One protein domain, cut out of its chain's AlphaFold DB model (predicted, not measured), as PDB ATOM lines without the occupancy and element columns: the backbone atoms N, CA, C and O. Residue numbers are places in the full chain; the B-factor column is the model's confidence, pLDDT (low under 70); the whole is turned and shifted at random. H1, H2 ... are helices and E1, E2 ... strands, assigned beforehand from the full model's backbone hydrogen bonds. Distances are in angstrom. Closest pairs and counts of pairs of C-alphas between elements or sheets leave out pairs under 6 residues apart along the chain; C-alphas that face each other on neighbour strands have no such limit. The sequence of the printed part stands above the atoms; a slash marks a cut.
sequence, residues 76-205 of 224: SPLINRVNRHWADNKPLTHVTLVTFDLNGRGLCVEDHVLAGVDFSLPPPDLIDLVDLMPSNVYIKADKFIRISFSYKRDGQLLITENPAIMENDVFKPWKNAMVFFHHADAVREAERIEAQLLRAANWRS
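AT A GLANCE: This is residues 76 to 205 of the 224 residues of an uncharacterized protein of Rhizobium sp. MHM7A (UniProt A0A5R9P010). One strongly twisted sheet of eight strands curls round, with a sharp bend in its long strand E2, into a small, loosely formed, nearly closed barrel of E1, E2, E3, E4, E5 and E8. H1 packs on the outside along E1, its residues 198 to 205 sticking out, while the hairpin of E6 and E7 extends the sheet from E4. The 130 printed residues hold eight named strands and then one named helix, E1 to E8 followed by H1, a mixed class. The sheet is branched and its neighbour pairs are antiparallel. The whole is only just compact, close to loose, with a radius of gyration of the C-alphas of 16.8 A and spans of 56 by 40 by 29 A.

HOW THE PARTS SIT: E1, residues 94 to 101, E2, residues 106 to 120, E3, residues 133 to 140, E4, residues 144 to 151, and E5, residues 157 to 159, form a meander, each strand the antiparallel neighbour of the one before. E2 bends by 73 degrees at residue 115; its pairing is staggered, with E1 over residues 106 to 113 and with E3 over 114 to 120. N 97 and O 110 are 2.8 A apart, and N 118 and O 136 2.9 A, both within hydrogen-bond range. E3 lies on one side of E4, with N 147 and O 137 2.8 A apart. On the other side of E4 lie E5, with N 150 and O 158 2.8 A apart, and E6, residues 164 to 167, with N 146 and O 164 2.8 A apart. E6 forms a hairpin with E7, residues 170 to 173, where N 165 and O 172 are 2.9 A apart. E8, residues 177 to 180, is an edge strand antiparallel to E1, with N 98 and O 178 2.8 A apart. The closest C-alphas of E4 and E8 are those of Ile 147 and Val 179, 7.8 A apart. H1, residues 183 to 205, is on the sheet at a height of 9.4 A, over E1, and runs along the strands, at 5 degrees to E1 on the local plane. Their closest C-alphas, of Thr 96 and His 183, are 5.5 A apart. In H1 every O i to N i+4 pair is within hydrogen-bond range.

IN THESE COORDINATES: E1 begins at C-alpha 94 (1.410, -32.393, -35.853) and is 20.8 A long. E2 is the longest strand, 36.0 A from first to last C-alpha; E3 measures 21.7 A and E4 23.2 A. H1 is 32.4 A long and ends at C-alpha 205 (-4.818, -65.877, -54.238).

THE WHOLE: The C-alphas farthest apart, of Asp 128 and Ser 205, are 56.3 A apart. The printed part has no cut. The link from E2 to E3, 12 residues, is long; the other links between named elements are tight. Mean pLDDT of the printed part is 75.3; it is under 70 at residues 76 to 92, 101 to 105, 155, 195 to 196 and 198 to 205.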
ATOM      1  N   SER A  76       8.856 -23.452 -39.387       64.06
ATOM      2  CA  SER A  76       9.112 -23.959 -38.038       64.06
ATOM      3  C   SER A  76       8.232 -25.177 -37.726       64.06
ATOM      4  O   SER A  76       7.013 -25.104 -37.914       64.06
ATOM      5  N   PRO A  77       8.813 -26.273 -37.207       55.97
ATOM      6  CA  PRO A  77       8.081 -27.405 -36.660       55.97
ATOM      7  C   PRO A  77       7.653 -27.189 -35.204       55.97
ATOM      8  O   PRO A  77       7.261 -28.127 -34.529       55.97
ATOM      9  N   LEU A  78       7.754 -25.971 -34.671       52.72
ATOM     10  CA  LEU A  78       7.310 -25.664 -33.318       52.72
ATOM     11  C   LEU A  78       5.959 -24.959 -33.319       52.72
ATOM     12  O   LEU A  78       5.800 -23.894 -33.920       52.72
ATOM     13  N   ILE A  79       5.019 -25.493 -32.536       41.38
ATOM     14  CA  ILE A  79       3.852 -24.734 -32.075       41.38
ATOM     15  C   ILE A  79       4.300 -23.791 -30.966       41.38
ATOM     16  O   ILE A  79       5.002 -24.197 -30.046       41.38
ATOM     17  N   ASN A  80       3.810 -22.554 -31.010       39.50
ATOM     18  CA  ASN A  80       3.953 -21.543 -29.965       39.50
ATOM     19  C   ASN A  80       5.352 -20.948 -29.771       39.50
ATOM     20  O   ASN A  80       5.919 -20.977 -28.683       39.50
ATOM     21  N   ARG A  81       5.779 -20.167 -30.768       38.91
ATOM     22  CA  ARG A  81       6.191 -18.781 -30.491       38.91
ATOM     23  C   ARG A  81       5.492 -17.823 -31.453       38.91
ATOM     24  O   ARG A  81       6.086 -17.305 -32.385       38.91
ATOM     25  N   VAL A  82       4.223 -17.557 -31.122       40.09
ATOM     26  CA  VAL A  82       3.439 -16.384 -31.544       40.09
ATOM     27  C   VAL A  82       2.864 -16.458 -32.960       40.09
ATOM     28  O   VAL A  82       3.582 -16.296 -33.937       40.09
ATOM     29  N   ASN A  83       1.538 -16.602 -33.045       41.53
ATOM     30  CA  ASN A  83       0.676 -16.340 -34.210       41.53
ATOM     31  C   ASN A  83       1.290 -15.403 -35.273       41.53
ATOM     32  O   ASN A  83       1.079 -14.186 -35.221       41.53
ATOM     33  N   ARG A  84       2.008 -15.947 -36.262       43.44
ATOM     34  CA  ARG A  84       2.447 -15.191 -37.437       43.44
ATOM     35  C   ARG A  84       2.318 -16.027 -38.702       43.44
ATOM     36  O   ARG A  84       2.774 -17.161 -38.747       43.44
ATOM     37  N   HIS A  85       1.728 -15.376 -39.704       42.38
ATOM     38  CA  HIS A  85       1.439 -15.818 -41.073       42.38
ATOM     39  C   HIS A  85       0.176 -16.678 -41.236       42.38
ATOM     40  O   HIS A  85       0.219 -17.892 -41.382       42.38
ATOM     41  N   TRP A  86      -0.977 -16.001 -41.277       39.44
ATOM     42  CA  TRP A  86      -2.282 -16.603 -41.579       39.44
ATOM     43  C   TRP A  86      -2.527 -16.910 -43.067       39.44
ATOM     44  O   TRP A  86      -3.555 -17.508 -43.367       39.44
ATOM     45  N   ALA A  87      -1.619 -16.547 -43.981       39.91
ATOM     46  CA  ALA A  87      -1.810 -16.811 -45.409       39.91
ATOM     47  C   ALA A  87      -1.167 -18.139 -45.856       39.91
ATOM     48  O   ALA A  87      -1.916 -19.052 -46.170       39.91
ATOM     49  N   ASP A  88       0.165 -18.311 -45.786       42.25
ATOM     50  CA  ASP A  88       0.813 -19.405 -46.548       42.25
ATOM     51  C   ASP A  88       1.939 -20.195 -45.841       42.25
ATOM     52  O   ASP A  88       2.636 -20.966 -46.488       42.25
ATOM     53  N   ASN A  89       2.131 -20.077 -44.520       44.31
ATOM     54  CA  ASN A  89       3.135 -20.873 -43.782       44.31
ATOM     55  C   ASN A  89       2.624 -21.256 -42.387       44.31
ATOM     56  O   ASN A  89       3.016 -20.673 -41.375       44.31
ATOM     57  N   LYS A  90       1.707 -22.227 -42.324       51.41
ATOM     58  CA  LYS A  90       1.205 -22.727 -41.037       51.41
ATOM     59  C   LYS A  90       2.317 -23.512 -40.322       51.41
ATOM     60  O   LYS A  90       2.909 -24.390 -40.952       51.41
ATOM     61  N   PRO A  91       2.603 -23.224 -39.037       56.59
ATOM     62  CA  PRO A  91       3.581 -23.988 -38.274       56.59
ATOM     63  C   PRO A  91       3.170 -25.456 -38.243       56.59
ATOM     64  O   PRO A  91       1.987 -25.783 -38.081       56.59
ATOM     65  N   LEU A  92       4.154 -26.338 -38.404       66.81
ATOM     66  CA  LEU A  92       3.902 -27.763 -38.282       66.81
ATOM     67  C   LEU A  92       3.720 -28.078 -36.808       66.81
ATOM     68  O   LEU A  92       4.579 -27.826 -35.973       66.81
ATOM     69  N   THR A  93       2.519 -28.535 -36.510       71.19
ATOM     70  CA  THR A  93       1.994 -28.723 -35.159       71.19
ATOM     71  C   THR A  93       1.805 -30.200 -34.841       71.19
ATOM     72  O   THR A  93       1.831 -30.629 -33.688       71.19
ATOM     73  N   HIS A  94       1.663 -30.979 -35.900       79.81
ATOM     74  CA  HIS A  94       1.410 -32.393 -35.853       79.81
ATOM     75  C   HIS A  94       2.337 -33.075 -36.847       79.81
ATOM     76  O   HIS A  94       2.803 -32.465 -37.816       79.81
ATOM     77  N   VAL A  95       2.567 -34.352 -36.602       85.69
ATOM     78  CA  VAL A  95       3.093 -35.290 -37.586       85.69
ATOM     79  C   VAL A  95       2.082 -36.408 -37.735       85.69
ATOM     80  O   VAL A  95       1.476 -36.844 -36.757       85.69
ATOM     81  N   THR A  96       1.909 -36.867 -38.962       86.31
ATOM     82  CA  THR A  96       1.046 -37.999 -39.264       86.31
ATOM     83  C   THR A  96       1.923 -39.229 -39.422       86.31
ATOM     84  O   THR A  96       2.839 -39.253 -40.248       86.31
ATOM     85  N   LEU A  97       1.665 -40.244 -38.609       88.06
ATOM     86  CA  LEU A  97       2.285 -41.552 -38.720       88.06
ATOM     87  C   LEU A  97       1.411 -42.452 -39.583       88.06
ATOM     88  O   LEU A  97       0.199 -42.515 -39.393       88.06
ATOM     89  N   VAL A  98       2.042 -43.195 -40.483       84.44
ATOM     90  CA  VAL A  98       1.430 -44.350 -41.142       84.44
ATOM     91  C   VAL A  98       2.135 -45.591 -40.619       84.44
ATOM     92  O   VAL A  98       3.333 -45.762 -40.853       84.44
ATOM     93  N   THR A  99       1.426 -46.438 -39.879       83.62
ATOM     94  CA  THR A  99       1.987 -47.634 -39.238       83.62
ATOM     95  C   THR A  99       1.406 -48.909 -39.838       83.62
ATOM     96  O   THR A  99       0.251 -48.967 -40.261       83.62
ATOM     97  N   PHE A 100       2.236 -49.950 -39.881       73.00
ATOM     98  CA  PHE A 100       1.824 -51.297 -40.259       73.00
ATOM     99  C   PHE A 100       1.638 -52.128 -38.991       73.00
ATOM    100  O   PHE A 100       2.612 -52.640 -38.426       73.00
ATOM    101  N   ASP A 101       0.393 -52.259 -38.534       62.53
ATOM    102  CA  ASP A 101       0.060 -53.093 -37.384       62.53
ATOM    103  C   ASP A 101      -0.199 -54.542 -37.817       62.53
ATOM    104  O   ASP A 101      -1.272 -54.917 -38.302       62.53
ATOM    105  N   LEU A 102       0.821 -55.377 -37.605       51.34
ATOM    106  CA  LEU A 102       0.772 -56.819 -37.850       51.34
ATOM    107  C   LEU A 102      -0.096 -57.574 -36.827       51.34
ATOM    108  O   LEU A 102      -0.394 -58.743 -37.057       51.34
ATOM    109  N   ASN A 103      -0.537 -56.933 -35.734       50.16
ATOM    110  CA  ASN A 103      -1.402 -57.550 -34.721       50.16
ATOM    111  C   ASN A 103      -2.898 -57.508 -35.087       50.16
ATOM    112  O   ASN A 103      -3.748 -57.794 -34.245       50.16
ATOM    113  N   GLY A 104      -3.232 -57.167 -36.336       49.91
ATOM    114  CA  GLY A 104      -4.574 -57.347 -36.898       49.91
ATOM    115  C   GLY A 104      -5.342 -56.067 -37.221       49.91
ATOM    116  O   GLY A 104      -6.433 -56.173 -37.773       49.91
ATOM    117  N   ARG A 105      -4.800 -54.871 -36.943       51.41
ATOM    118  CA  ARG A 105      -5.432 -53.600 -37.360       51.41
ATOM    119  C   ARG A 105      -5.071 -53.179 -38.786       51.41
ATOM    120  O   ARG A 105      -5.764 -52.350 -39.362       51.41
ATOM    121  N   GLY A 106      -4.034 -53.775 -39.379       71.00
ATOM    122  CA  GLY A 106      -3.624 -53.478 -40.749       71.00
ATOM    123  C   GLY A 106      -2.875 -52.151 -40.857       71.00
ATOM    124  O   GLY A 106      -2.034 -51.833 -40.019       71.00
ATOM    125  N   LEU A 107      -3.132 -51.403 -41.930       75.19
ATOM    126  CA  LEU A 107      -2.537 -50.087 -42.155       75.19
ATOM    127  C   LEU A 107      -3.286 -49.040 -41.321       75.19
ATOM    128  O   LEU A 107      -4.503 -48.923 -41.436       75.19
ATOM    129  N   CYS A 108      -2.577 -48.287 -40.485       81.69
ATOM    130  CA  CYS A 108      -3.161 -47.263 -39.617       81.69
ATOM    131  C   CYS A 108      -2.556 -45.892 -39.929       81.69
ATOM    132  O   CYS A 108      -1.350 -45.783 -40.140       81.69
ATOM    133  N   VAL A 109      -3.392 -44.851 -39.945       83.94
ATOM    134  CA  VAL A 109      -2.981 -43.450 -40.113       83.94
ATOM    135  C   VAL A 109      -3.348 -42.701 -38.840       83.94
ATOM    136  O   VAL A 109      -4.516 -42.671 -38.459       83.94
ATOM    137  N   GLU A 110      -2.358 -42.119 -38.173       87.00
ATOM    138  CA  GLU A 110      -2.527 -41.500 -36.859       87.00
ATOM    139  C   GLU A 110      -1.870 -40.123 -36.817       87.00
ATOM    140  O   GLU A 110      -0.691 -39.978 -37.142       87.00
ATOM    141  N   ASP A 111      -2.609 -39.114 -36.363       86.31
ATOM    142  CA  ASP A 111      -2.072 -37.773 -36.150       86.31
ATOM    143  C   ASP A 111      -1.594 -37.604 -34.709       86.31
ATOM    144  O   ASP A 111      -2.328 -37.857 -33.753       86.31
ATOM    145  N   HIS A 112      -0.365 -37.117 -34.556       84.56
ATOM    146  CA  HIS A 112       0.273 -36.928 -33.260       84.56
ATOM    147  C   HIS A 112       0.742 -35.489 -33.088       84.56
ATOM    148  O   HIS A 112       1.371 -34.914 -33.976       84.56
ATOM    149  N   VAL A 113       0.463 -34.914 -31.917       82.88
ATOM    150  CA  VAL A 113       0.940 -33.578 -31.540       82.88
ATOM    151  C   VAL A 113       2.431 -33.643 -31.217       82.88
ATOM    152  O   VAL A 113       2.890 -34.552 -30.520       82.88
ATOM    153  N   LEU A 114       3.181 -32.643 -31.676       81.31
ATOM    154  CA  LEU A 114       4.590 -32.499 -31.326       81.31
ATOM    155  C   LEU A 114       4.764 -32.200 -29.828       81.31
ATOM    156  O   LEU A 114       4.195 -31.252 -29.292       81.31
ATOM    157  N   ALA A 115       5.573 -33.018 -29.161       78.69
ATOM    158  CA  ALA A 115       5.879 -32.942 -27.734       78.69
ATOM    159  C   ALA A 115       7.195 -32.202 -27.437       78.69
ATOM    160  O   ALA A 115       7.381 -31.706 -26.328       78.69
ATOM    161  N   GLY A 116       8.113 -32.130 -28.403       73.69
ATOM    162  CA  GLY A 116       9.407 -31.475 -28.229       73.69
ATOM    163  C   GLY A 116      10.188 -31.340 -29.531       73.69
ATOM    164  O   GLY A 116       9.792 -31.884 -30.563       73.69
ATOM    165  N   VAL A 117      11.311 -30.629 -29.462       76.69
ATOM    166  CA  VAL A 117      12.225 -30.397 -30.585       76.69
ATOM    167  C   VAL A 117      13.666 -30.397 -30.084       76.69
ATOM    168  O   VAL A 117      13.921 -29.897 -28.988       76.69
ATOM    169  N   ASP A 118      14.590 -30.865 -30.916       76.31
ATOM    170  CA  ASP A 118      16.018 -30.592 -30.764       76.31
ATOM    171  C   ASP A 118      16.526 -29.707 -31.892       76.31
ATOM    172  O   ASP A 118      15.969 -29.668 -32.993       76.31
ATOM    173  N   PHE A 119      17.639 -29.036 -31.615       76.94
ATOM    174  CA  PHE A 119      18.327 -28.166 -32.553       76.94
ATOM    175  C   PHE A 119      19.730 -28.686 -32.851       76.94
ATOM    176  O   PHE A 119      20.378 -29.298 -32.002       76.94
ATOM    177  N   SER A 120      20.221 -28.403 -34.051       77.88
ATOM    178  CA  SER A 120      21.604 -28.644 -34.446       77.88
ATOM    179  C   SER A 120      22.168 -27.458 -35.215       77.88
ATOM    180  O   SER A 120      21.440 -26.571 -35.673       77.88
ATOM    181  N   LEU A 121      23.488 -27.485 -35.401       81.62
ATOM    182  CA  LEU A 121      24.117 -26.679 -36.435       81.62
ATOM    183  C   LEU A 121      23.575 -27.081 -37.815       81.62
ATOM    184  O   LEU A 121      23.219 -28.250 -38.019       81.62
ATOM    185  N   PRO A 122      23.505 -26.126 -38.747       81.50
ATOM    186  CA  PRO A 122      23.069 -26.392 -40.102       81.50
ATOM    187  C   PRO A 122      24.077 -27.230 -40.894       81.50
ATOM    188  O   PRO A 122      25.286 -27.135 -40.658       81.50
ATOM    189  N   PRO A 123      23.604 -28.032 -41.862       80.75
ATOM    190  CA  PRO A 123      24.472 -28.696 -42.816       80.75
ATOM    191  C   PRO A 123      25.176 -27.666 -43.723       80.75
ATOM    192  O   PRO A 123      24.731 -26.516 -43.826       80.75
ATOM    193  N   PRO A 124      26.279 -28.053 -44.395       83.00
ATOM    194  CA  PRO A 124      27.105 -27.129 -45.178       83.00
ATOM    195  C   PRO A 124      26.358 -26.342 -46.264       83.00
ATOM    196  O   PRO A 124      26.768 -25.246 -46.623       83.00
ATOM    197  N   ASP A 125      25.261 -26.877 -46.793       80.81
ATOM    198  CA  ASP A 125      24.425 -26.236 -47.811       80.81
ATOM    199  C   ASP A 125      23.525 -25.115 -47.264       80.81
ATOM    200  O   ASP A 125      23.011 -24.305 -48.041       80.81
ATOM    201  N   LEU A 126      23.359 -25.046 -45.940       79.44
ATOM    202  CA  LEU A 126      22.517 -24.074 -45.241       79.44
ATOM    203  C   LEU A 126      23.284 -23.166 -44.274       79.44
ATOM    204  O   LEU A 126      22.700 -22.208 -43.771       79.44
ATOM    205  N   ILE A 127      24.569 -23.432 -44.031       82.75
ATOM    206  CA  ILE A 127      25.372 -22.736 -43.014       82.75
ATOM    207  C   ILE A 127      25.516 -21.227 -43.252       82.75
ATOM    208  O   ILE A 127      25.627 -20.459 -42.304       82.75
ATOM    209  N   ASP A 128      25.443 -20.782 -44.508       79.50
ATOM    210  CA  ASP A 128      25.477 -19.353 -44.851       79.50
ATOM    211  C   ASP A 128      24.110 -18.662 -44.661       79.50
ATOM    212  O   ASP A 128      24.009 -17.428 -44.584       79.50
ATOM    213  N   LEU A 129      23.035 -19.455 -44.611       73.69
ATOM    214  CA  LEU A 129      21.648 -18.989 -44.597       73.69
ATOM    215  C   LEU A 129      21.077 -18.937 -43.184       73.69
ATOM    216  O   LEU A 129      20.453 -17.942 -42.817       73.69
ATOM    217  N   VAL A 130      21.294 -19.984 -42.397       75.88
ATOM    218  CA  VAL A 130      20.760 -20.137 -41.040       75.88
ATOM    219  C   VAL A 130      21.901 -20.409 -40.069       75.88
ATOM    220  O   VAL A 130      22.893 -21.008 -40.453       75.88
ATOM    221  N   ASP A 131      21.767 -19.976 -38.818       73.56
ATOM    222  CA  ASP A 131      22.793 -20.180 -37.785       73.56
ATOM    223  C   ASP A 131      22.475 -21.404 -36.908       73.56
ATOM    224  O   ASP A 131      23.367 -22.049 -36.357       73.56
ATOM    225  N   LEU A 132      21.188 -21.741 -36.788       74.12
ATOM    226  CA  LEU A 132      20.686 -22.885 -36.035       74.12
ATOM    227  C   LEU A 132      19.437 -23.434 -36.726       74.12
ATOM    228  O   LEU A 132      18.624 -22.671 -37.255       74.12
ATOM    229  N   MET A 133      19.250 -24.751 -36.688       76.31
ATOM    230  CA  MET A 133      18.058 -25.381 -37.245       76.31
ATOM    231  C   MET A 133      17.469 -26.431 -36.305       76.31
ATOM    232  O   MET A 133      18.219 -27.147 -35.640       76.31
ATOM    233  N   PRO A 134      16.135 -26.567 -36.257       80.19
ATOM    234  CA  PRO A 134      15.508 -27.773 -35.739       80.19
ATOM    235  C   PRO A 134      16.009 -28.995 -36.518       80.19
ATOM    236  O   PRO A 134      16.095 -28.952 -37.743       80.19
ATOM    237  N   SER A 135      16.344 -30.066 -35.810       84.06
ATOM    238  CA  SER A 135      16.904 -31.291 -36.400       84.06
ATOM    239  C   SER A 135      16.084 -32.529 -36.077       84.06
ATOM    240  O   SER A 135      16.036 -33.476 -36.861       84.06
ATOM    241  N   ASN A 136      15.417 -32.518 -34.923       85.94
ATOM    242  CA  ASN A 136      14.556 -33.601 -34.487       85.94
ATOM    243  C   ASN A 136      13.287 -33.033 -33.873       85.94
ATOM    244  O   ASN A 136      13.316 -31.993 -33.220       85.94
ATOM    245  N   VAL A 137      12.183 -33.748 -34.040       87.69
ATOM    246  CA  VAL A 137      10.951 -33.532 -33.285       87.69
ATOM    247  C   VAL A 137      10.575 -34.810 -32.572       87.69
ATOM    248  O   VAL A 137      10.906 -35.914 -33.008       87.69
ATOM    249  N   TYR A 138       9.862 -34.640 -31.472       85.88
ATOM    250  CA  TYR A 138       9.442 -35.729 -30.614       85.88
ATOM    251  C   TYR A 138       7.932 -35.778 -30.539       85.88
ATOM    252  O   TYR A 138       7.287 -34.739 -30.413       85.88
ATOM    253  N   ILE A 139       7.376 -36.981 -30.550       88.25
ATOM    254  CA  ILE A 139       5.974 -37.227 -30.219       88.25
ATOM    255  C   ILE A 139       5.886 -38.246 -29.093       88.25
ATOM    256  O   ILE A 139       6.729 -39.139 -28.952       88.25
ATOM    257  N   LYS A 140       4.844 -38.096 -28.280       79.00
ATOM    258  CA  LYS A 140       4.515 -39.032 -27.213       79.00
ATOM    259  C   LYS A 140       3.208 -39.734 -27.569       79.00
ATOM    260  O   LYS A 140       2.139 -39.180 -27.346       79.00
ATOM    261  N   ALA A 141       3.337 -40.929 -28.133       75.69
ATOM    262  CA  ALA A 141       2.246 -41.875 -28.340       75.69
ATOM    263  C   ALA A 141       2.313 -42.952 -27.237       75.69
ATOM    264  O   ALA A 141       2.815 -42.689 -26.140       75.69
ATOM    265  N   ASP A 142       1.915 -44.188 -27.547       77.81
ATOM    266  CA  ASP A 142       2.206 -45.365 -26.711       77.81
ATOM    267  C   ASP A 142       3.715 -45.551 -26.466       77.81
ATOM    268  O   ASP A 142       4.138 -46.135 -25.468       77.81
ATOM    269  N   LYS A 143       4.546 -45.033 -27.381       81.62
ATOM    270  CA  LYS A 143       6.006 -44.968 -27.274       81.62
ATOM    271  C   LYS A 143       6.486 -43.532 -27.475       81.62
ATOM    272  O   LYS A 143       5.823 -42.723 -28.124       81.62
ATOM    273  N   PHE A 144       7.672 -43.231 -26.948       86.62
ATOM    274  CA  PHE A 144       8.370 -41.988 -27.271       86.62
ATOM    275  C   PHE A 144       9.081 -42.144 -28.616       86.62
ATOM    276  O   PHE A 144       9.878 -43.069 -28.786       86.62
ATOM    277  N   ILE A 145       8.762 -41.273 -29.570       91.31
ATOM    278  CA  ILE A 145       9.225 -41.386 -30.955       91.31
ATOM    279  C   ILE A 145       9.974 -40.109 -31.328       91.31
ATOM    280  O   ILE A 145       9.475 -39.006 -31.102       91.31
ATOM    281  N   ARG A 146      11.157 -40.272 -31.922       92.62
ATOM    282  CA  ARG A 146      11.969 -39.216 -32.525       92.62
ATOM    283  C   ARG A 146      11.828 -39.265 -34.039       92.62
ATOM    284  O   ARG A 146      11.952 -40.330 -34.643       92.62
ATOM    285  N   ILE A 147      11.628 -38.107 -34.649       92.81
ATOM    286  CA  ILE A 147      11.614 -37.931 -36.096       92.81
ATOM    287  C   ILE A 147      12.710 -36.942 -36.454       92.81
ATOM    288  O   ILE A 147      12.655 -35.782 -36.047       92.81
ATOM    289  N   SER A 148      13.683 -37.410 -37.223       91.06
ATOM    290  CA  SER A 148      14.828 -36.615 -37.654       91.06
ATOM    291  C   SER A 148      14.569 -36.054 -39.046       91.06
ATOM    292  O   SER A 148      14.073 -36.748 -39.941       91.06
ATOM    293  N   PHE A 149      14.889 -34.783 -39.238       89.19
ATOM    294  CA  PHE A 149      14.656 -34.095 -40.497       89.19
ATOM    295  C   PHE A 149      15.739 -33.059 -40.770       89.19
ATOM    296  O   PHE A 149      16.536 -32.678 -39.916       89.19
ATOM    297  N   SER A 150      15.758 -32.610 -42.012       86.44
ATOM    298  CA  SER A 150      16.602 -31.541 -42.514       86.44
ATOM    299  C   SER A 150      15.753 -30.594 -43.343       86.44
ATOM    300  O   SER A 150      14.564 -30.826 -43.578       86.44
ATOM    301  N   TYR A 151      16.380 -29.517 -43.785       83.12
ATOM    302  CA  TYR A 151      15.764 -28.549 -44.662       83.12
ATOM    303  C   TYR A 151      16.514 -28.579 -45.978       83.12
ATOM    304  O   TYR A 151      17.733 -28.716 -46.015       83.12
ATOM    305  N   LYS A 152      15.780 -28.427 -47.066       81.25
ATOM    306  CA  LYS A 152      16.358 -28.070 -48.349       81.25
ATOM    307  C   LYS A 152      16.612 -26.566 -48.380       81.25
ATOM    308  O   LYS A 152      15.999 -25.790 -47.646       81.25
ATOM    309  N   ARG A 153      17.456 -26.135 -49.315       76.38
ATOM    310  CA  ARG A 153      17.753 -24.714 -49.557       76.38
ATOM    311  C   ARG A 153      16.525 -23.868 -49.898       76.38
ATOM    312  O   ARG A 153      16.515 -22.668 -49.654       76.38
ATOM    313  N   ASP A 154      15.480 -24.479 -50.450       72.19
ATOM    314  CA  ASP A 154      14.200 -23.821 -50.730       72.19
ATOM    315  C   ASP A 154      13.264 -23.745 -49.506       72.19
ATOM    316  O   ASP A 154      12.134 -23.266 -49.636       72.19
ATOM    317  N   GLY A 155      13.727 -24.182 -48.333       69.50
ATOM    318  CA  GLY A 155      12.993 -24.170 -47.073       69.50
ATOM    319  C   GLY A 155      12.103 -25.392 -46.843       69.50
ATOM    320  O   GLY A 155      11.509 -25.475 -45.773       69.50
ATOM    321  N   GLN A 156      12.013 -26.334 -47.793       75.62
ATOM    322  CA  GLN A 156      11.218 -27.552 -47.609       75.62
ATOM    323  C   GLN A 156      11.839 -28.479 -46.566       75.62
ATOM    324  O   GLN A 156      13.046 -28.714 -46.575       75.62
ATOM    325  N   LEU A 157      10.996 -29.087 -45.737       80.44
ATOM    326  CA  LEU A 157      11.407 -30.132 -44.805       80.44
ATOM    327  C   LEU A 157      11.568 -31.484 -45.503       80.44
ATOM    328  O   LEU A 157      10.739 -31.887 -46.321       80.44
ATOM    329  N   LEU A 158      12.620 -32.204 -45.134       83.81
ATOM    330  CA  LEU A 158      12.911 -33.553 -45.598       83.81
ATOM    331  C   LEU A 158      13.205 -34.450 -44.398       83.81
ATOM    332  O   LEU A 158      14.143 -34.188 -43.648       83.81
ATOM    333  N   ILE A 159      12.443 -35.531 -44.245       88.00
ATOM    334  CA  ILE A 159      12.746 -36.583 -43.268       88.00
ATOM    335  C   ILE A 159      14.022 -37.299 -43.716       88.00
ATOM    336  O   ILE A 159      14.113 -37.745 -44.860       88.00
ATOM    337  N   THR A 160      15.016 -37.372 -42.832       86.44
ATOM    338  CA  THR A 160      16.362 -37.863 -43.171       86.44
ATOM    339  C   THR A 160      16.568 -39.335 -42.843       86.44
ATOM    340  O   THR A 160      17.403 -39.991 -43.461       86.44
ATOM    341  N   GLU A 161      15.801 -39.868 -41.898       86.88
ATOM    342  CA  GLU A 161      15.842 -41.268 -41.489       86.88
ATOM    343  C   GLU A 161      14.452 -41.759 -41.073       86.88
ATOM    344  O   GLU A 161      13.542 -40.971 -40.812       86.88
ATOM    345  N   ASN A 162      14.292 -43.083 -41.008       88.44
ATOM    346  CA  ASN A 162      13.079 -43.688 -40.467       88.44
ATOM    347  C   ASN A 162      12.830 -43.183 -39.034       88.44
ATOM    348  O   ASN A 162      13.797 -43.023 -38.281       88.44
ATOM    349  N   PRO A 163      11.559 -42.992 -38.625       92.06
ATOM    350  CA  PRO A 163      11.244 -42.597 -37.255       92.06
ATOM    351  C   PRO A 163      11.874 -43.578 -36.274       92.06
ATOM    352  O   PRO A 163      11.874 -44.781 -36.521       92.06
ATOM    353  N   ALA A 164      12.398 -43.088 -35.158       92.12
ATOM    354  CA  ALA A 164      13.038 -43.922 -34.155       92.12
ATOM    355  C   ALA A 164      12.192 -43.985 -32.886       92.12
ATOM    356  O   ALA A 164      11.727 -42.963 -32.393       92.12
ATOM    357  N   ILE A 165      12.012 -45.179 -32.329       92.06
ATOM    358  CA  ILE A 165      11.317 -45.384 -31.055       92.06
ATOM    359  C   ILE A 165      12.328 -45.545 -29.925       92.06
ATOM    360  O   ILE A 165      13.392 -46.136 -30.119       92.06
ATOM    361  N   MET A 166      12.000 -45.015 -28.749       88.19
ATOM    362  CA  MET A 166      12.796 -45.218 -27.544       88.19
ATOM    363  C   MET A 166      12.598 -46.645 -27.020       88.19
ATOM    364  O   MET A 166      11.486 -47.031 -26.656       88.19
ATOM    365  N   GLU A 167      13.679 -47.417 -26.953       86.12
ATOM    366  CA  GLU A 167      13.717 -48.761 -26.378       86.12
ATOM    367  C   GLU A 167      14.961 -48.917 -25.503       86.12
ATOM    368  O   GLU A 167      16.080 -48.808 -26.004       86.12
ATOM    369  N   ASN A 168      14.781 -49.234 -24.216       88.25
ATOM    370  CA  ASN A 168      15.878 -49.368 -23.246       88.25
ATOM    371  C   ASN A 168      16.823 -48.148 -23.266       88.25
ATOM    372  O   ASN A 168      18.033 -48.307 -23.410       88.25
ATOM    373  N   ASP A 169      16.250 -46.940 -23.208       85.44
ATOM    374  CA  ASP A 169      16.954 -45.646 -23.244       85.44
ATOM    375  C   ASP A 169      17.777 -45.367 -24.515       85.44
ATOM    376  O   ASP A 169      18.592 -44.443 -24.556       85.44
ATOM    377  N   VAL A 170      17.544 -46.129 -25.588       85.12
ATOM    378  CA  VAL A 170      18.187 -45.929 -26.890       85.12
ATOM    379  C   VAL A 170      17.136 -45.793 -27.985       85.12
ATOM    380  O   VAL A 170      16.195 -46.581 -28.082       85.12
ATOM    381  N   PHE A 171      17.324 -44.814 -28.868       87.62
ATOM    382  CA  PHE A 171      16.504 -44.671 -30.066       87.62
ATOM    383  C   PHE A 171      16.888 -45.704 -31.123       87.62
ATOM    384  O   PHE A 171      18.028 -45.732 -31.589       87.62
ATOM    385  N   LYS A 172      15.919 -46.525 -31.539       89.38
ATOM    386  CA  LYS A 172      16.091 -47.505 -32.617       89.38
ATOM    387  C   LYS A 172      15.146 -47.231 -33.786       89.38
ATOM    388  O   LYS A 172      13.985 -46.903 -33.540       89.38
ATOM    389  N   PRO A 173      15.592 -47.419 -35.043       91.25
ATOM    390  CA  PRO A 173      14.743 -47.221 -36.213       91.25
ATOM    391  C   PRO A 173      13.483 -48.090 -36.173       91.25
ATOM    392  O   PRO A 173      13.550 -49.318 -36.063       91.25
ATOM    393  N   TRP A 174      12.329 -47.454 -36.328       90.12
ATOM    394  CA  TRP A 174      11.030 -48.098 -36.391       90.12
ATOM    395  C   TRP A 174      10.704 -48.458 -37.839       90.12
ATOM    396  O   TRP A 174      10.228 -47.653 -38.631       90.12
ATOM    397  N   LYS A 175      10.996 -49.709 -38.197       86.25
ATOM    398  CA  LYS A 175      10.938 -50.194 -39.587       86.25
ATOM    399  C   LYS A 175       9.526 -50.283 -40.177       86.25
ATOM    400  O   LYS A 175       9.392 -50.362 -41.392       86.25
ATOM    401  N   ASN A 176       8.499 -50.281 -39.330       83.75
ATOM    402  CA  ASN A 176       7.103 -50.487 -39.721       83.75
ATOM    403  C   ASN A 176       6.287 -49.188 -39.645       83.75
ATOM    404  O   ASN A 176       5.068 -49.241 -39.491       83.75
ATOM    405  N   ALA A 177       6.951 -48.034 -39.691       86.62
ATOM    406  CA  ALA A 177       6.304 -46.737 -39.630       86.62
ATOM    407  C   ALA A 177       6.898 -45.784 -40.667       86.62
ATOM    408  O   ALA A 177       8.108 -45.745 -40.889       86.62
ATOM    409  N   MET A 178       6.022 -44.996 -41.274       88.56
ATOM    410  CA  MET A 178       6.355 -43.861 -42.124       88.56
ATOM    411  C   MET A 178       5.829 -42.595 -41.457       88.56
ATOM    412  O   MET A 178       4.823 -42.637 -40.748       88.56
ATOM    413  N   VAL A 179       6.502 -41.468 -41.677       90.44
ATOM    414  CA  VAL A 179       6.095 -40.177 -41.114       90.44
ATOM    415  C   VAL A 179       5.863 -39.183 -42.229       90.44
ATOM    416  O   VAL A 179       6.593 -39.162 -43.218       90.44
ATOM    417  N   PHE A 180       4.870 -38.330 -42.026       87.44
ATOM    418  CA  PHE A 180       4.560 -37.208 -42.889       87.44
ATOM    419  C   PHE A 180       4.327 -35.968 -42.037       87.44
ATOM    420  O   PHE A 180       3.755 -36.031 -40.950       87.44
ATOM    421  N   PHE A 181       4.740 -34.818 -42.554       84.00
ATOM    422  CA  PHE A 181       4.418 -33.525 -41.952       84.00
ATOM    423  C   PHE A 181       3.025 -33.018 -42.364       84.00
ATOM    424  O   PHE A 181       2.506 -32.073 -41.776       84.00
ATOM    425  N   HIS A 182       2.387 -33.660 -43.347       82.12
ATOM    426  CA  HIS A 182       1.046 -33.315 -43.807       82.12
ATOM    427  C   HIS A 182       0.154 -34.554 -43.875       82.12
ATOM    428  O   HIS A 182       0.466 -35.518 -44.571       82.12
ATOM    429  N   HIS A 183      -1.000 -34.478 -43.210       80.94
ATOM    430  CA  HIS A 183      -1.986 -35.558 -43.175       80.94
ATOM    431  C   HIS A 183      -2.441 -35.992 -44.575       80.94
ATOM    432  O   HIS A 183      -2.524 -37.180 -44.863       80.94
ATOM    433  N   ALA A 184      -2.665 -35.039 -45.485       81.75
ATOM    434  CA  ALA A 184      -3.073 -35.346 -46.856       81.75
ATOM    435  C   ALA A 184      -2.033 -36.194 -47.613       81.75
ATOM    436  O   ALA A 184      -2.403 -37.085 -48.377       81.75
ATOM    437  N   ASP A 185      -0.738 -35.952 -47.381       83.31
ATOM    438  CA  ASP A 185       0.327 -36.756 -47.983       83.31
ATOM    439  C   ASP A 185       0.357 -38.169 -47.391       83.31
ATOM    440  O   ASP A 185       0.530 -39.132 -48.139       83.31
ATOM    441  N   ALA A 186       0.127 -38.293 -46.079       83.88
ATOM    442  CA  ALA A 186       0.040 -39.578 -45.389       83.88
ATOM    443  C   ALA A 186      -1.127 -40.430 -45.891       83.88
ATOM    444  O   ALA A 186      -0.933 -41.603 -46.198       83.88
ATOM    445  N   VAL A 187      -2.321 -39.843 -46.014       81.38
ATOM    446  CA  VAL A 187      -3.520 -40.535 -46.510       81.38
ATOM    447  C   VAL A 187      -3.312 -41.013 -47.940       81.38
ATOM    448  O   VAL A 187      -3.503 -42.192 -48.220       81.38
ATOM    449  N   ARG A 188      -2.832 -40.136 -48.830       84.19
ATOM    450  CA  ARG A 188      -2.549 -40.502 -50.225       84.19
ATOM    451  C   ARG A 188      -1.560 -41.665 -50.314       84.19
ATOM    452  O   ARG A 188      -1.712 -42.555 -51.149       84.19
ATOM    453  N   GLU A 189      -0.528 -41.652 -49.475       83.81
ATOM    454  CA  GLU A 189       0.450 -42.733 -49.451       83.81
ATOM    455  C   GLU A 189      -0.129 -44.022 -48.855       83.81
ATOM    456  O   GLU A 189       0.130 -45.108 -49.374       83.81
ATOM    457  N   ALA A 190      -0.964 -43.915 -47.820       77.88
ATOM    458  CA  ALA A 190      -1.648 -45.053 -47.225       77.88
ATOM    459  C   ALA A 190      -2.585 -45.742 -48.232       77.88
ATOM    460  O   ALA A 190      -2.487 -46.952 -48.425       77.88
ATOM    461  N   GLU A 191      -3.402 -44.978 -48.961       82.31
ATOM    462  CA  GLU A 191      -4.260 -45.484 -50.044       82.31
ATOM    463  C   GLU A 191      -3.437 -46.168 -51.148       82.31
ATOM    464  O   GLU A 191      -3.798 -47.234 -51.660       82.31
ATOM    465  N   ARG A 192      -2.279 -45.589 -51.507       81.25
ATOM    466  CA  ARG A 192      -1.355 -46.183 -52.484       81.25
ATOM    467  C   ARG A 192      -0.841 -47.542 -52.008       81.25
ATOM    468  O   ARG A 192      -0.792 -48.485 -52.802       81.25
ATOM    469  N   ILE A 193      -0.441 -47.639 -50.742       76.81
ATOM    470  CA  ILE A 193       0.052 -48.872 -50.117       76.81
ATOM    471  C   ILE A 193      -1.067 -49.914 -50.041       76.81
ATOM    472  O   ILE A 193      -0.858 -51.056 -50.449       76.81
ATOM    473  N   GLU A 194      -2.260 -49.530 -49.590       75.44
ATOM    474  CA  GLU A 194      -3.436 -50.399 -49.529       75.44
ATOM    475  C   GLU A 194      -3.748 -51.011 -50.901       75.44
ATOM    476  O   GLU A 194      -3.834 -52.235 -51.040       75.44
ATOM    477  N   ALA A 195      -3.816 -50.187 -51.950       68.69
ATOM    478  CA  ALA A 195      -4.063 -50.658 -53.310       68.69
ATOM    479  C   ALA A 195      -2.986 -51.650 -53.792       68.69
ATOM    480  O   ALA A 195      -3.292 -52.613 -54.504       68.69
ATOM    481  N   GLN A 196      -1.721 -51.443 -53.410       69.69
ATOM    482  CA  GLN A 196      -0.629 -52.370 -53.719       69.69
ATOM    483  C   GLN A 196      -0.759 -53.690 -52.951       69.69
ATOM    484  O   GLN A 196      -0.560 -54.752 -53.545       69.69
ATOM    485  N   LEU A 197      -1.144 -53.642 -51.674       70.12
ATOM    486  CA  LEU A 197      -1.386 -54.828 -50.853       70.12
ATOM    487  C   LEU A 197      -2.558 -55.656 -51.391       70.12
ATOM    488  O   LEU A 197      -2.421 -56.871 -51.514       70.12
ATOM    489  N   LEU A 198      -3.658 -55.019 -51.805       67.69
ATOM    490  CA  LEU A 198      -4.794 -55.699 -52.439       67.69
ATOM    491  C   LEU A 198      -4.392 -56.378 -53.752       67.69
ATOM    492  O   LEU A 198      -4.733 -57.536 -53.985       67.69
ATOM    493  N   ARG A 199      -3.615 -55.698 -54.606       64.94
ATOM    494  CA  ARG A 199      -3.085 -56.301 -55.844       64.94
ATOM    495  C   ARG A 199      -2.174 -57.491 -55.551       64.94
ATOM    496  O   ARG A 199      -2.292 -58.512 -56.222       64.94
ATOM    497  N   ALA A 200      -1.296 -57.379 -54.555       62.25
ATOM    498  CA  ALA A 200      -0.405 -58.461 -54.150       62.25
ATOM    499  C   ALA A 200      -1.177 -59.652 -53.558       62.25
ATOM    500  O   ALA A 200      -0.872 -60.797 -53.888       62.25
ATOM    501  N   ALA A 201      -2.198 -59.400 -52.735       62.47
ATOM    502  CA  ALA A 201      -3.083 -60.430 -52.198       62.47
ATOM    503  C   ALA A 201      -3.851 -61.144 -53.318       62.47
ATOM    504  O   ALA A 201      -3.832 -62.369 -53.374       62.47
ATOM    505  N   ASN A 202      -4.422 -60.389 -54.263       62.44
ATOM    506  CA  ASN A 202      -5.094 -60.931 -55.446       62.44
ATOM    507  C   ASN A 202      -4.154 -61.743 -56.345       62.44
ATOM    508  O   ASN A 202      -4.578 -62.700 -56.982       62.44
ATOM    509  N   TRP A 203      -2.879 -61.364 -56.434       61.56
ATOM    510  CA  TRP A 203      -1.882 -62.144 -57.162       61.56
ATOM    511  C   TRP A 203      -1.534 -63.451 -56.436       61.56
ATOM    512  O   TRP A 203      -1.422 -64.479 -57.087       61.56
ATOM    513  N   ARG A 204      -1.420 -63.433 -55.101       55.56
ATOM    514  CA  ARG A 204      -1.166 -64.638 -54.287       55.56
ATOM    515  C   ARG A 204      -2.358 -65.596 -54.235       55.56
ATOM    516  O   ARG A 204      -2.146 -66.797 -54.121       55.56
ATOM    517  N   SER A 205      -3.586 -65.076 -54.268       56.47
ATOM    518  CA  SER A 205      -4.818 -65.877 -54.238       56.47
ATOM    519  C   SER A 205      -5.177 -66.481 -55.593       56.47
ATOM    520  O   SER A 205      -5.965 -67.423 -55.649       56.47
TER     521      SER A 205